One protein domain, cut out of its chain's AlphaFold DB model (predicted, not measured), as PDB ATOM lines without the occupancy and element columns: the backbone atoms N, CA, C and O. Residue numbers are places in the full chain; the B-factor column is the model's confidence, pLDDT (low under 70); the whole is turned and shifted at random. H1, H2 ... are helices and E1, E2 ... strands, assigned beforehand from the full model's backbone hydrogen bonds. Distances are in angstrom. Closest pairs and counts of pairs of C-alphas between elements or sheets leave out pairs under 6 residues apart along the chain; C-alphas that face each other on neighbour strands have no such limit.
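What this domain is: This is residues 98 to 195 of the 202 residues of the protein "Site-specific integrase/recombinase protein" of methanotrophic bacterial endosymbiont of Bathymodiolus sp (UniProt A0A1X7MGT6). Two small strand hairpins, E1-E2 and E3-E4, stand apart from each other at one end of the domain, and at the other end H2 packs on both H1 and H3. H1 runs from the first hairpin to H2, and between H2 and H3 a long loop, residues 148 to 169, reaches out and folds back. The printed part has 98 residues, in the order E1 E2 H1 H2 H3 H4 E3 E4, with two antiparallel two-stranded sheets; the class is mixed. It is compact, with a radius of gyration of the C-alphas of 13.8 A and spans of 36 by 31 by 23 A.

How they stand to each other: Look first at E1, residues 108 to 111, and E2, 114 to 117, an antiparallel hairpin with N 109 and O 116 at 2.8 A. Next comes H1, residues 119 to 135; its residues 128 to 135 alone touch H2, residues 138 to 147, closest at C-alphas 132 and 141, 6.4 A, at a steep tilt of 47 degrees, opposite ways. H2 touches H3, residues 170 to 177, about perpendicular at 74 degrees, closest at C-alphas 142 and 170, 6.0 A. H4, residues 180 to 183, touches no helix. E3, 185 to 188, and E4, 191 to 194, form an antiparallel hairpin with N 186 and O 193 at 2.8 A. H1, H2 and H3 have every O i to N i+4 pair within hydrogen-bond range; H4 is too short for one.

Where its parts are: Find C-alpha 108 at (-29.445, 29.727, 41.799), where E1 begins. H1 measures 24.2 A, H2 14.2 A and H3 10.7 A. E4 ends at C-alpha 194, (-24.163, 16.164, 35.817).

The domain as a whole: The C-alphas of Glu 134 and Asp 159 are farthest apart, 40.6 A. The printed part has no cut, the link H2 to H3 is long, and no printed residue is under 70 in pLDDT.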
ATOM      1  N   LEU A  98     -21.723  23.175  32.261       85.00
ATOM      2  CA  LEU A  98     -21.847  24.638  32.259       85.00
ATOM      3  C   LEU A  98     -23.263  25.099  31.878       85.00
ATOM      4  O   LEU A  98     -23.895  24.582  30.952       85.00
ATOM      5  N   TRP A  99     -23.722  26.157  32.543       85.56
ATOM      6  CA  TRP A  99     -24.960  26.869  32.259       85.56
ATOM      7  C   TRP A  99     -24.832  27.725  30.994       85.56
ATOM      8  O   TRP A  99     -24.093  28.709  30.941       85.56
ATOM      9  N   MET A 100     -25.603  27.381  29.963       80.75
ATOM     10  CA  MET A 100     -25.521  28.030  28.646       80.75
ATOM     11  C   MET A 100     -26.552  29.142  28.420       80.75
ATOM     12  O   MET A 100     -26.758  29.558  27.281       80.75
ATOM     13  N   GLY A 101     -27.185  29.634  29.486       82.06
ATOM     14  CA  GLY A 101     -28.121  30.756  29.433       82.06
ATOM     15  C   GLY A 101     -29.590  30.352  29.536       82.06
ATOM     16  O   GLY A 101     -29.929  29.202  29.800       82.06
ATOM     17  N   GLY A 102     -30.461  31.342  29.345       84.81
ATOM     18  CA  GLY A 102     -31.867  31.273  29.739       84.81
ATOM     19  C   GLY A 102     -32.098  31.898  31.114       84.81
ATOM     20  O   GLY A 102     -31.191  32.492  31.698       84.81
ATOM     21  N   ILE A 103     -33.330  31.782  31.605       88.38
ATOM     22  CA  ILE A 103     -33.712  32.255  32.939       88.38
ATOM     23  C   ILE A 103     -33.086  31.303  33.972       88.38
ATOM     24  O   ILE A 103     -33.369  30.104  33.896       88.38
ATOM     25  N   PRO A 104     -32.257  31.791  34.912       91.56
ATOM     26  CA  PRO A 104     -31.728  30.965  35.992       91.56
ATOM     27  C   PRO A 104     -32.874  30.362  36.817       91.56
ATOM     28  O   PRO A 104     -33.864  31.062  37.071       91.56
ATOM     29  N   PRO A 105     -32.783  29.092  37.243       93.25
ATOM     30  CA  PRO A 105     -33.766  28.528  38.155       93.25
ATOM     31  C   PRO A 105     -33.775  29.302  39.480       93.25
ATOM     32  O   PRO A 105     -32.735  29.769  39.943       93.25
ATOM     33  N   LEU A 106     -34.955  29.435  40.090       94.12
ATOM     34  CA  LEU A 106     -35.088  29.997  41.437       94.12
ATOM     35  C   LEU A 106     -34.205  29.193  42.400       94.12
ATOM     36  O   LEU A 106     -34.251  27.977  42.344       94.12
ATOM     37  N   GLY A 107     -33.404  29.830  43.249       93.69
ATOM     38  CA  GLY A 107     -32.452  29.116  44.113       93.69
ATOM     39  C   GLY A 107     -31.008  29.178  43.626       93.69
ATOM     40  O   GLY A 107     -30.102  28.925  44.417       93.69
ATOM     41  N   TYR A 108     -30.779  29.586  42.375       94.75
ATOM     42  CA  TYR A 108     -29.445  29.727  41.799       94.75
ATOM     43  C   TYR A 108     -29.211  31.115  41.192       94.75
ATOM     44  O   TYR A 108     -30.091  31.712  40.569       94.75
ATOM     45  N   ASP A 109     -27.978  31.592  41.316       92.38
ATOM     46  CA  ASP A 109     -27.416  32.691  40.537       92.38
ATOM     47  C   ASP A 109     -26.448  32.146  39.481       92.38
ATOM     48  O   ASP A 109     -25.962  31.022  39.580       92.38
ATOM     49  N   VAL A 110     -26.163  32.936  38.443       91.25
ATOM     50  CA  VAL A 110     -25.205  32.551  37.397       91.25
ATOM     51  C   VAL A 110     -23.914  33.330  37.589       91.25
ATOM     52  O   VAL A 110     -23.912  34.554  37.470       91.25
ATOM     53  N   LYS A 111     -22.808  32.619  37.807       87.69
ATOM     54  CA  LYS A 111     -21.459  33.190  37.866       87.69
ATOM     55  C   LYS A 111     -20.530  32.388  36.965       87.69
ATOM     56  O   LYS A 111     -20.497  31.169  37.059       87.69
ATOM     57  N   ASP A 112     -19.833  33.054  36.047       84.69
ATOM     58  CA  ASP A 112     -18.871  32.421  35.127       84.69
ATOM     59  C   ASP A 112     -19.427  31.206  34.356       84.69
ATOM     60  O   ASP A 112     -18.720  30.245  34.068       84.69
ATOM     61  N   ARG A 113     -20.717  31.263  33.985       85.75
ATOM     62  CA  ARG A 113     -21.470  30.161  33.346       85.75
ATOM     63  C   ARG A 113     -21.642  28.914  34.225       85.75
ATOM     64  O   ARG A 113     -21.942  27.848  33.701       85.75
ATOM     65  N   CYS A 114     -21.525  29.042  35.538       88.12
ATOM     66  CA  CYS A 114     -21.928  28.031  36.509       88.12
ATOM     67  C   CYS A 114     -23.144  28.529  37.295       88.12
ATOM     68  O   CYS A 114     -23.269  29.728  37.565       88.12
ATOM     69  N   LEU A 115     -24.043  27.609  37.646       92.19
ATOM     70  CA  LEU A 115     -25.070  27.891  38.642       92.19
ATOM     71  C   LEU A 115     -24.414  27.846  40.025       92.19
ATOM     72  O   LEU A 115     -23.651  26.935  40.328       92.19
ATOM     73  N   VAL A 116     -24.689  28.851  40.843       93.25
ATOM     74  CA  VAL A 116     -24.197  28.964  42.216       93.25
ATOM     75  C   VAL A 116     -25.406  29.118  43.117       93.25
ATOM     76  O   VAL A 116     -26.302  29.901  42.808       93.25
ATOM     77  N   ILE A 117     -25.452  28.363  44.210       95.12
ATOM     78  CA  ILE A 117     -26.574  28.407  45.148       95.12
ATOM     79  C   ILE A 117     -26.734  29.830  45.688       95.12
ATOM     80  O   ILE A 117     -25.800  30.413  46.238       95.12
ATOM     81  N   ASN A 118     -27.945  30.369  45.566       95.31
ATOM     82  CA  ASN A 118     -28.367  31.568  46.271       95.31
ATOM     83  C   ASN A 118     -28.995  31.135  47.605       95.31
ATOM     84  O   ASN A 118     -30.108  30.609  47.595       95.31
ATOM     85  N   PRO A 119     -28.352  31.363  48.765       93.75
ATOM     86  CA  PRO A 119     -28.808  30.779  50.029       93.75
ATOM     87  C   PRO A 119     -30.219  31.203  50.451       93.75
ATOM     88  O   PRO A 119     -30.912  30.447  51.128       93.75
ATOM     89  N   LYS A 120     -30.658  32.412  50.075       92.12
ATOM     90  CA  LYS A 120     -32.001  32.905  50.414       92.12
ATOM     91  C   LYS A 120     -33.062  32.190  49.587       92.12
ATOM     92  O   LYS A 120     -34.043  31.700  50.136       92.12
ATOM     93  N   GLU A 121     -32.851  32.112  48.279       94.19
ATOM     94  CA  GLU A 121     -33.797  31.456  47.380       94.19
ATOM     95  C   GLU A 121     -33.757  29.928  47.509       94.19
ATOM     96  O   GLU A 121     -34.788  29.280  47.379       94.19
ATOM     97  N   ALA A 122     -32.599  29.339  47.813       95.12
ATOM     98  CA  ALA A 122     -32.463  27.899  48.010       95.12
ATOM     99  C   ALA A 122     -33.266  27.409  49.220       95.12
ATOM    100  O   ALA A 122     -33.943  26.390  49.126       95.12
ATOM    101  N   LYS A 123     -33.284  28.180  50.318       95.12
ATOM    102  CA  LYS A 123     -34.164  27.906  51.466       95.12
ATOM    103  C   LYS A 123     -35.635  27.893  51.066       95.12
ATOM    104  O   LYS A 123     -36.362  26.994  51.469       95.12
ATOM    105  N   LEU A 124     -36.059  28.858  50.247       93.62
ATOM    106  CA  LEU A 124     -37.422  28.897  49.720       93.62
ATOM    107  C   LEU A 124     -37.719  27.655  48.868       93.62
ATOM    108  O   LEU A 124     -38.769  27.044  49.032       93.62
ATOM    109  N   VAL A 125     -36.798  27.240  47.993       95.38
ATOM    110  CA  VAL A 125     -36.964  26.013  47.196       95.38
ATOM    111  C   VAL A 125     -37.117  24.791  48.107       95.38
ATOM    112  O   VAL A 125     -38.087  24.053  47.960       95.38
ATOM    113  N   GLN A 126     -36.239  24.609  49.095       95.88
ATOM    114  CA  GLN A 126     -36.330  23.509  50.065       95.88
ATOM    115  C   GLN A 126     -37.662  23.510  50.826       95.88
ATOM    116  O   GLN A 126     -38.294  22.465  50.975       95.88
ATOM    117  N   GLN A 127     -38.131  24.686  51.254       94.00
ATOM    118  CA  GLN A 127     -39.437  24.844  51.896       94.00
ATOM    119  C   GLN A 127     -40.584  24.433  50.968       94.00
ATOM    120  O   GLN A 127     -41.470  23.705  51.401       94.00
ATOM    121  N   VAL A 128     -40.552  24.842  49.697       93.88
ATOM    122  CA  VAL A 128     -41.570  24.475  48.699       93.88
ATOM    123  C   VAL A 128     -41.634  22.958  48.505       93.88
ATOM    124  O   VAL A 128     -42.729  22.397  48.505       93.88
ATOM    125  N   PHE A 129     -40.485  22.283  48.372       95.12
ATOM    126  CA  PHE A 129     -40.430  20.823  48.229       95.12
ATOM    127  C   PHE A 129     -40.949  20.112  49.480       95.12
ATOM    128  O   PHE A 129     -41.844  19.270  49.377       95.12
ATOM    129  N   LYS A 130     -40.474  20.504  50.668       95.06
ATOM    130  CA  LYS A 130     -40.959  19.953  51.939       95.06
ATOM    131  C   LYS A 130     -42.470  20.136  52.078       95.06
ATOM    132  O   LYS A 130     -43.197  19.180  52.335       95.06
ATOM    133  N   ARG A 131     -42.973  21.341  51.825       93.75
ATOM    134  CA  ARG A 131     -44.398  21.639  51.964       93.75
ATOM    135  C   ARG A 131     -45.256  20.883  50.950       93.75
ATOM    136  O   ARG A 131     -46.353  20.440  51.281       93.75
ATOM    137  N   PHE A 132     -44.742  20.650  49.743       93.75
ATOM    138  CA  PHE A 132     -45.402  19.781  48.773       93.75
ATOM    139  C   PHE A 132     -45.559  18.345  49.290       93.75
ATOM    140  O   PHE A 132     -46.642  17.782  49.139       93.75
ATOM    141  N   THR A 133     -44.530  17.775  49.930       93.31
ATOM    142  CA  THR A 133     -44.611  16.417  50.507       93.31
ATOM    143  C   THR A 133     -45.621  16.303  51.650       93.31
ATOM    144  O   THR A 133     -46.233  15.253  51.816       93.31
ATOM    145  N   GLU A 134     -45.854  17.387  52.392       93.69
ATOM    146  CA  GLU A 134     -46.817  17.429  53.500       93.69
ATOM    147  C   GLU A 134     -48.266  17.617  53.012       93.69
ATOM    148  O   GLU A 134     -49.191  17.036  53.574       93.69
ATOM    149  N   ILE A 135     -48.480  18.428  51.970       93.44
ATOM    150  CA  ILE A 135     -49.821  18.764  51.456       93.44
ATOM    151  C   ILE A 135     -50.307  17.762  50.399       93.44
ATOM    152  O   ILE A 135     -51.505  17.506  50.289       93.44
ATOM    153  N   GLY A 136     -49.405  17.269  49.543       89.25
ATOM    154  CA  GLY A 136     -49.727  16.383  48.420       89.25
ATOM    155  C   GLY A 136     -50.535  17.026  47.281       89.25
ATOM    156  O   GLY A 136     -50.995  16.327  46.382       89.25
ATOM    157  N   SER A 137     -50.738  18.353  47.286       91.44
ATOM    158  CA  SER A 137     -51.555  19.056  46.287       91.44
ATOM    159  C   SER A 137     -50.924  20.361  45.815       91.44
ATOM    160  O   SER A 137     -50.831  21.343  46.555       91.44
ATOM    161  N   THR A 138     -50.596  20.419  44.521       89.94
ATOM    162  CA  THR A 138     -50.053  21.613  43.851       89.94
ATOM    163  C   THR A 138     -50.998  22.811  43.939       89.94
ATOM    164  O   THR A 138     -50.551  23.954  43.986       89.94
ATOM    165  N   THR A 139     -52.314  22.576  43.968       91.44
ATOM    166  CA  THR A 139     -53.312  23.657  44.044       91.44
ATOM    167  C   THR A 139     -53.344  24.302  45.425       91.44
ATOM    168  O   THR A 139     -53.478  25.522  45.518       91.44
ATOM    169  N   LEU A 140     -53.230  23.502  46.487       93.00
ATOM    170  CA  LEU A 140     -53.170  24.007  47.859       93.00
ATOM    171  C   LEU A 140     -51.836  24.715  48.113       93.00
ATOM    172  O   LEU A 140     -51.845  25.862  48.551       93.00
ATOM    173  N   LEU A 141     -50.725  24.106  47.688       93.81
ATOM    174  CA  LEU A 141     -49.399  24.725  47.738       93.81
ATOM    175  C   LEU A 141     -49.366  26.071  47.000       93.81
ATOM    176  O   LEU A 141     -48.850  27.054  47.515       93.81
ATOM    177  N   TYR A 142     -49.970  26.152  45.811       94.12
ATOM    178  CA  TYR A 142     -50.101  27.415  45.082       94.12
ATOM    179  C   TYR A 142     -50.810  28.498  45.899       94.12
ATOM    180  O   TYR A 142     -50.365  29.644  45.891       94.12
ATOM    181  N   LYS A 143     -51.913  28.162  46.578       93.56
ATOM    182  CA  LYS A 143     -52.656  29.131  47.392       93.56
ATOM    183  C   LYS A 143     -51.808  29.635  48.561       93.56
ATOM    184  O   LYS A 143     -51.774  30.844  48.762       93.56
ATOM    185  N   GLU A 144     -51.107  28.744  49.263       93.38
ATOM    186  CA  GLU A 144     -50.196  29.110  50.360       93.38
ATOM    187  C   GLU A 144     -49.079  30.039  49.865       93.38
ATOM    188  O   GLU A 144     -48.994  31.187  50.299       93.38
ATOM    189  N   LEU A 145     -48.311  29.615  48.854       93.00
ATOM    190  CA  LEU A 145     -47.203  30.407  48.305       93.00
ATOM    191  C   LEU A 145     -47.665  31.756  47.743       93.00
ATOM    192  O   LEU A 145     -46.924  32.742  47.753       93.00
ATOM    193  N   ARG A 146     -48.902  31.823  47.232       93.25
ATOM    194  CA  ARG A 146     -49.471  33.071  46.731       93.25
ATOM    195  C   ARG A 146     -49.817  34.045  47.855       93.25
ATOM    196  O   ARG A 146     -49.624  35.243  47.660       93.25
ATOM    197  N   LEU A 147     -50.314  33.549  48.988       92.56
ATOM    198  CA  LEU A 147     -50.582  34.358  50.182       92.56
ATOM    199  C   LEU A 147     -49.282  34.868  50.815       92.56
ATOM    200  O   LEU A 147     -49.227  36.013  51.247       92.56
ATOM    201  N   GLU A 148     -48.223  34.060  50.781       91.69
ATOM    202  CA  GLU A 148     -46.876  34.429  51.241       91.69
ATOM    203  C   GLU A 148     -46.151  35.414  50.304       91.69
ATOM    204  O   GLU A 148     -45.058  35.887  50.613       91.69
ATOM    205  N   GLY A 149     -46.740  35.744  49.150       91.75
ATOM    206  CA  GLY A 149     -46.165  36.697  48.201       91.75
ATOM    207  C   GLY A 149     -44.961  36.158  47.425       91.75
ATOM    208  O   GLY A 149     -44.172  36.944  46.899       91.75
ATOM    209  N   VAL A 150     -44.813  34.834  47.319       92.12
ATOM    210  CA  VAL A 150     -43.687  34.208  46.620       92.12
ATOM    211  C   VAL A 150     -43.705  34.557  45.128       92.12
ATOM    212  O   VAL A 150     -44.726  34.464  44.436       92.12
ATOM    213  N   THR A 151     -42.537  34.930  44.604       93.25
ATOM    214  CA  THR A 151     -42.331  35.259  43.191       93.25
ATOM    215  C   THR A 151     -41.392  34.273  42.508       93.25
ATOM    216  O   THR A 151     -40.598  33.581  43.140       93.25
ATOM    217  N   SER A 152     -41.424  34.256  41.178       92.12
ATOM    218  CA  SER A 152     -40.375  33.661  40.358       92.12
ATOM    219  C   SER A 152     -39.027  34.356  40.583       92.12
ATOM    220  O   SER A 152     -38.958  35.451  41.146       92.12
ATOM    221  N   LYS A 153     -37.958  33.757  40.048       92.00
ATOM    222  CA  LYS A 153     -36.610  34.328  40.065       92.00
ATOM    223  C   LYS A 153     -36.600  35.760  39.517       92.00
ATOM    224  O   LYS A 153     -37.044  35.995  38.390       92.00
ATOM    225  N   SER A 154     -36.048  36.686  40.299       92.25
ATOM    226  CA  SER A 154     -35.576  37.982  39.805       92.25
ATOM    227  C   SER A 154     -34.116  37.830  39.394       92.25
ATOM    228  O   SER A 154     -33.336  37.228  40.128       92.25
ATOM    229  N   TRP A 155     -33.729  38.332  38.225       92.38
ATOM    230  CA  TRP A 155     -32.366  38.147  37.724       92.38
ATOM    231  C   TRP A 155     -31.960  39.239  36.741       92.38
ATOM    232  O   TRP A 155     -32.802  39.902  36.138       92.38
ATOM    233  N   THR A 156     -30.655  39.405  36.554       89.38
ATOM    234  CA  THR A 156     -30.092  40.353  35.588       89.38
ATOM    235  C   THR A 156     -29.572  39.600  34.371       89.38
ATOM    236  O   THR A 156     -28.848  38.614  34.504       89.38
ATOM    237  N   THR A 157     -29.957  40.044  33.171       86.31
ATOM    238  CA  THR A 157     -29.464  39.457  31.919       86.31
ATOM    239  C   THR A 157     -27.968  39.703  31.747       86.31
ATOM    240  O   THR A 157     -27.426  40.638  32.329       86.31
ATOM    241  N   GLN A 158     -27.313  38.949  30.860       79.12
ATOM    242  CA  GLN A 158     -25.909  39.207  30.497       79.12
ATOM    243  C   GLN A 158     -25.693  40.645  29.988       79.12
ATOM    244  O   GLN A 158     -24.684  41.254  30.314       79.12
ATOM    245  N   ASP A 159     -26.688  41.225  29.305       84.25
ATOM    246  CA  ASP A 159     -26.666  42.624  28.838       84.25
ATOM    247  C   ASP A 159     -26.992  43.666  29.936       84.25
ATOM    248  O   ASP A 159     -27.320  44.812  29.633       84.25
ATOM    249  N   GLY A 160     -27.001  43.274  31.216       86.69
ATOM    250  CA  GLY A 160     -27.199  44.180  32.355       86.69
ATOM    251  C   GLY A 160     -28.646  44.609  32.641       86.69
ATOM    252  O   GLY A 160     -28.877  45.421  33.533       86.69
ATOM    253  N   ARG A 161     -29.651  44.077  31.933       90.06
ATOM    254  CA  ARG A 161     -31.063  44.421  32.172       90.06
ATOM    255  C   ARG A 161     -31.637  43.613  33.332       90.06
ATOM    256  O   ARG A 161     -31.704  42.385  33.257       90.06
ATOM    257  N   PHE A 162     -32.115  44.298  34.366       92.88
ATOM    258  CA  PHE A 162     -32.824  43.665  35.476       92.88
ATOM    259  C   PHE A 162     -34.211  43.168  35.041       92.88
ATOM    260  O   PHE A 162     -34.969  43.874  34.370       92.88
ATOM    261  N   ARG A 163     -34.547  41.937  35.421       91.75
ATOM    262  CA  ARG A 163     -35.845  41.302  35.192       91.75
ATOM    263  C   ARG A 163     -36.465  40.975  36.551       91.75
ATOM    264  O   ARG A 163     -35.970  40.064  37.220       91.75
ATOM    265  N   PRO A 164     -37.532  41.683  36.964       93.56
ATOM    266  CA  PRO A 164     -38.210  41.366  38.208       93.56
ATOM    267  C   PRO A 164     -38.943  40.029  38.090       93.56
ATOM    268  O   PRO A 164     -39.473  39.674  37.029       93.56
ATOM    269  N   GLY A 165     -38.979  39.305  39.201       90.44
ATOM    270  CA  GLY A 165     -39.796  38.116  39.363       90.44
ATOM    271  C   GLY A 165     -41.279  38.443  39.217       90.44
ATOM    272  O   GLY A 165     -41.738  39.537  39.547       90.44
ATOM    273  N   LYS A 166     -42.044  37.480  38.709       92.56
ATOM    274  CA  LYS A 166     -43.502  37.558  38.650       92.56
ATOM    275  C   LYS A 166     -44.092  36.760  39.806       92.56
ATOM    276  O   LYS A 166     -43.511  35.739  40.170       92.56
ATOM    277  N   PRO A 167     -45.241  37.168  40.362       93.44
ATOM    278  CA  PRO A 167     -45.951  36.363  41.345       93.44
ATOM    279  C   PRO A 167     -46.135  34.920  40.868       93.44
ATOM    280  O   PRO A 167     -46.458  34.703  39.698       93.44
ATOM    281  N   ILE A 168     -45.915  33.950  41.759       92.19
ATOM    282  CA  ILE A 168     -45.925  32.536  41.389       92.19
ATOM    283  C   ILE A 168     -47.275  32.123  40.791       92.19
ATOM    284  O   ILE A 168     -48.328  32.631  41.189       92.19
ATOM    285  N   ASP A 169     -47.231  31.207  39.823       90.94
ATOM    286  CA  ASP A 169     -48.395  30.582  39.202       90.94
ATOM    287  C   ASP A 169     -48.299  29.048  39.286       90.94
ATOM    288  O   ASP A 169     -47.242  28.486  39.594       90.94
ATOM    289  N   ARG A 170     -49.410  28.348  39.020       90.00
ATOM    290  CA  ARG A 170     -49.461  26.875  39.109       90.00
ATOM    291  C   ARG A 170     -48.503  26.188  38.133       90.00
ATOM    292  O   ARG A 170     -47.925  25.158  38.474       90.00
ATOM    293  N   GLY A 171     -48.335  26.740  36.933       90.75
ATOM    294  CA  GLY A 171     -47.434  26.197  35.919       90.75
ATOM    295  C   GLY A 171     -45.970  26.329  36.329       90.75
ATOM    296  O   GLY A 171     -45.172  25.435  36.053       90.75
ATOM    297  N   LEU A 172     -45.614  27.407  37.029       89.62
ATOM    298  CA  LEU A 172     -44.283  27.608  37.583       89.62
ATOM    299  C   LEU A 172     -43.986  26.610  38.698       89.62
ATOM    300  O   LEU A 172     -42.904  26.034  38.690       89.62
ATOM    301  N   ILE A 173     -44.939  26.353  39.598       91.56
ATOM    302  CA  ILE A 173     -44.782  25.338  40.654       91.56
ATOM    303  C   ILE A 173     -44.595  23.957  40.033       91.56
ATOM    304  O   ILE A 173     -43.665  23.244  40.397       91.56
ATOM    305  N   TYR A 174     -45.420  23.600  39.044       91.62
ATOM    306  CA  TYR A 174     -45.271  22.332  38.335       91.62
ATOM    307  C   TYR A 174     -43.880  22.201  37.700       91.62
ATOM    308  O   TYR A 174     -43.201  21.196  37.903       91.62
ATOM    309  N   LYS A 175     -43.416  23.238  36.988       91.44
ATOM    310  CA  LYS A 175     -42.068  23.264  36.400       91.44
ATOM    311  C   LYS A 175     -40.970  23.171  37.455       91.44
ATOM    312  O   LYS A 175     -39.989  22.487  37.209       91.44
ATOM    313  N   LEU A 176     -41.126  23.851  38.590       93.25
ATOM    314  CA  LEU A 176     -40.170  23.851  39.695       93.25
ATOM    315  C   LEU A 176     -40.030  22.443  40.286       93.25
ATOM    316  O   LEU A 176     -38.915  21.941  40.361       93.25
ATOM    317  N   LEU A 177     -41.139  21.781  40.617       92.81
ATOM    318  CA  LEU A 177     -41.128  20.443  41.221       92.81
ATOM    319  C   LEU A 177     -40.553  19.363  40.288       92.81
ATOM    320  O   LEU A 177     -39.996  18.381  40.759       92.81
ATOM    321  N   HIS A 178     -40.648  19.552  38.968       92.25
ATOM    322  CA  HIS A 178     -40.088  18.631  37.968       92.25
ATOM    323  C   HIS A 178     -38.692  19.046  37.476       92.25
ATOM    324  O   HIS A 178     -38.144  18.434  36.555       92.25
ATOM    325  N   ASN A 179     -38.114  20.113  38.030       93.25
ATOM    326  CA  ASN A 179     -36.829  20.611  37.571       93.25
ATOM    327  C   ASN A 179     -35.678  19.843  38.228       93.25
ATOM    328  O   ASN A 179     -35.265  20.148  39.345       93.25
ATOM    329  N   ARG A 180     -35.094  18.901  37.487       93.06
ATOM    330  CA  ARG A 180     -33.951  18.098  37.949       93.06
ATOM    331  C   ARG A 180     -32.666  18.910  38.150       93.06
ATOM    332  O   ARG A 180     -31.710  18.406  38.721       93.06
ATOM    333  N   THR A 181     -32.642  20.193  37.782       93.50
ATOM    334  CA  THR A 181     -31.535  21.083  38.163       93.50
ATOM    335  C   THR A 181     -31.373  21.242  39.664       93.50
ATOM    336  O   THR A 181     -30.246  21.432  40.111       93.50
ATOM    337  N   TYR A 182     -32.432  21.046  40.450       95.56
ATOM    338  CA  TYR A 182     -32.315  21.004  41.907       95.56
ATOM    339  C   TYR A 182     -31.580  19.771  42.440       95.56
ATOM    340  O   TYR A 182     -31.085  19.839  43.559       95.56
ATOM    341  N   LEU A 183     -31.445  18.719  41.626       94.38
ATOM    342  CA  LEU A 183     -30.677  17.501  41.909       94.38
ATOM    343  C   LEU A 183     -29.223  17.593  41.404       94.38
ATOM    344  O   LEU A 183     -28.536  16.584  41.310       94.38
ATOM    345  N   GLY A 184     -28.758  18.780  40.995       92.25
ATOM    346  CA  GLY A 184     -27.415  18.945  40.425       92.25
ATOM    347  C   GLY A 184     -27.320  18.645  38.923       92.25
ATOM    348  O   GLY A 184     -26.229  18.625  38.372       92.25
ATOM    349  N   GLU A 185     -28.437  18.446  38.213       91.81
ATOM    350  CA  GLU A 185     -28.409  18.035  36.801       91.81
ATOM    351  C   GLU A 185     -28.753  19.165  35.807       91.81
ATOM    352  O   GLU A 185     -29.544  20.073  36.064       91.81
ATOM    353  N   LEU A 186     -28.219  19.101  34.589       89.75
ATOM    354  CA  LEU A 186     -28.543  20.030  33.506       89.75
ATOM    355  C   LEU A 186     -29.107  19.296  32.292       89.75
ATOM    356  O   LEU A 186     -28.535  18.325  31.799       89.75
ATOM    357  N   ARG A 187     -30.217  19.811  31.752       85.81
ATOM    358  CA  ARG A 187     -30.833  19.268  30.537       85.81
ATOM    359  C   ARG A 187     -30.155  19.800  29.278       85.81
ATOM    360  O   ARG A 187     -30.045  21.014  29.064       85.81
ATOM    361  N   HIS A 188     -29.818  18.903  28.361       80.94
ATOM    362  CA  HIS A 188     -29.460  19.261  26.998       80.94
ATOM    363  C   HIS A 188     -30.133  18.334  25.986       80.94
ATOM    364  O   HIS A 188     -29.871  17.137  25.958       80.94
ATOM    365  N   LYS A 189     -30.981  18.923  25.129       78.75
ATOM    366  CA  LYS A 189     -31.893  18.185  24.242       78.75
ATOM    367  C   LYS A 189     -32.755  17.239  25.096       78.75
ATOM    368  O   LYS A 189     -33.465  17.735  25.978       78.75
ATOM    369  N   ASP A 190     -32.611  15.937  24.884       82.12
ATOM    370  CA  ASP A 190     -33.363  14.873  25.555       82.12
ATOM    371  C   ASP A 190     -32.519  14.118  26.595       82.12
ATOM    372  O   ASP A 190     -32.954  13.105  27.132       82.12
ATOM    373  N   GLN A 191     -31.309  14.606  26.893       83.25
ATOM    374  CA  GLN A 191     -30.387  13.996  27.851       83.25
ATOM    375  C   GLN A 191     -30.145  14.906  29.061       83.25
ATOM    376  O   GLN A 191     -30.170  16.139  28.956       83.25
ATOM    377  N   TRP A 192     -29.888  14.275  30.204       86.31
ATOM    378  CA  TRP A 192     -29.494  14.918  31.454       86.31
ATOM    379  C   TRP A 192     -28.018  14.645  31.718       86.31
ATOM    380  O   TRP A 192     -27.532  13.544  31.468       86.31
ATOM    381  N   TYR A 193     -27.312  15.669  32.178       85.38
ATOM    382  CA  TYR A 193     -25.888  15.619  32.483       85.38
ATOM    383  C   TYR A 193     -25.668  16.119  33.900       85.38
ATOM    384  O   TYR A 193     -26.398  16.998  34.360       85.38
ATOM    385  N   GLU A 194     -24.629  15.615  34.551       87.56
ATOM    386  CA  GLU A 194     -24.163  16.164  35.817       87.56
ATOM    387  C   GLU A 194     -23.717  17.620  35.608       87.56
ATOM    388  O   GLU A 194     -22.907  17.945  34.726       87.56
ATOM    389  N   GLY A 195     -24.341  18.526  36.353       87.19
ATOM    390  CA  GLY A 195     -23.993  19.934  36.389       87.19
ATOM    391  C   GLY A 195     -22.773  20.164  37.271       87.19
ATOM    392  O   GLY A 195     -22.449  19.370  38.142       87.19
TER     393      GLY A 195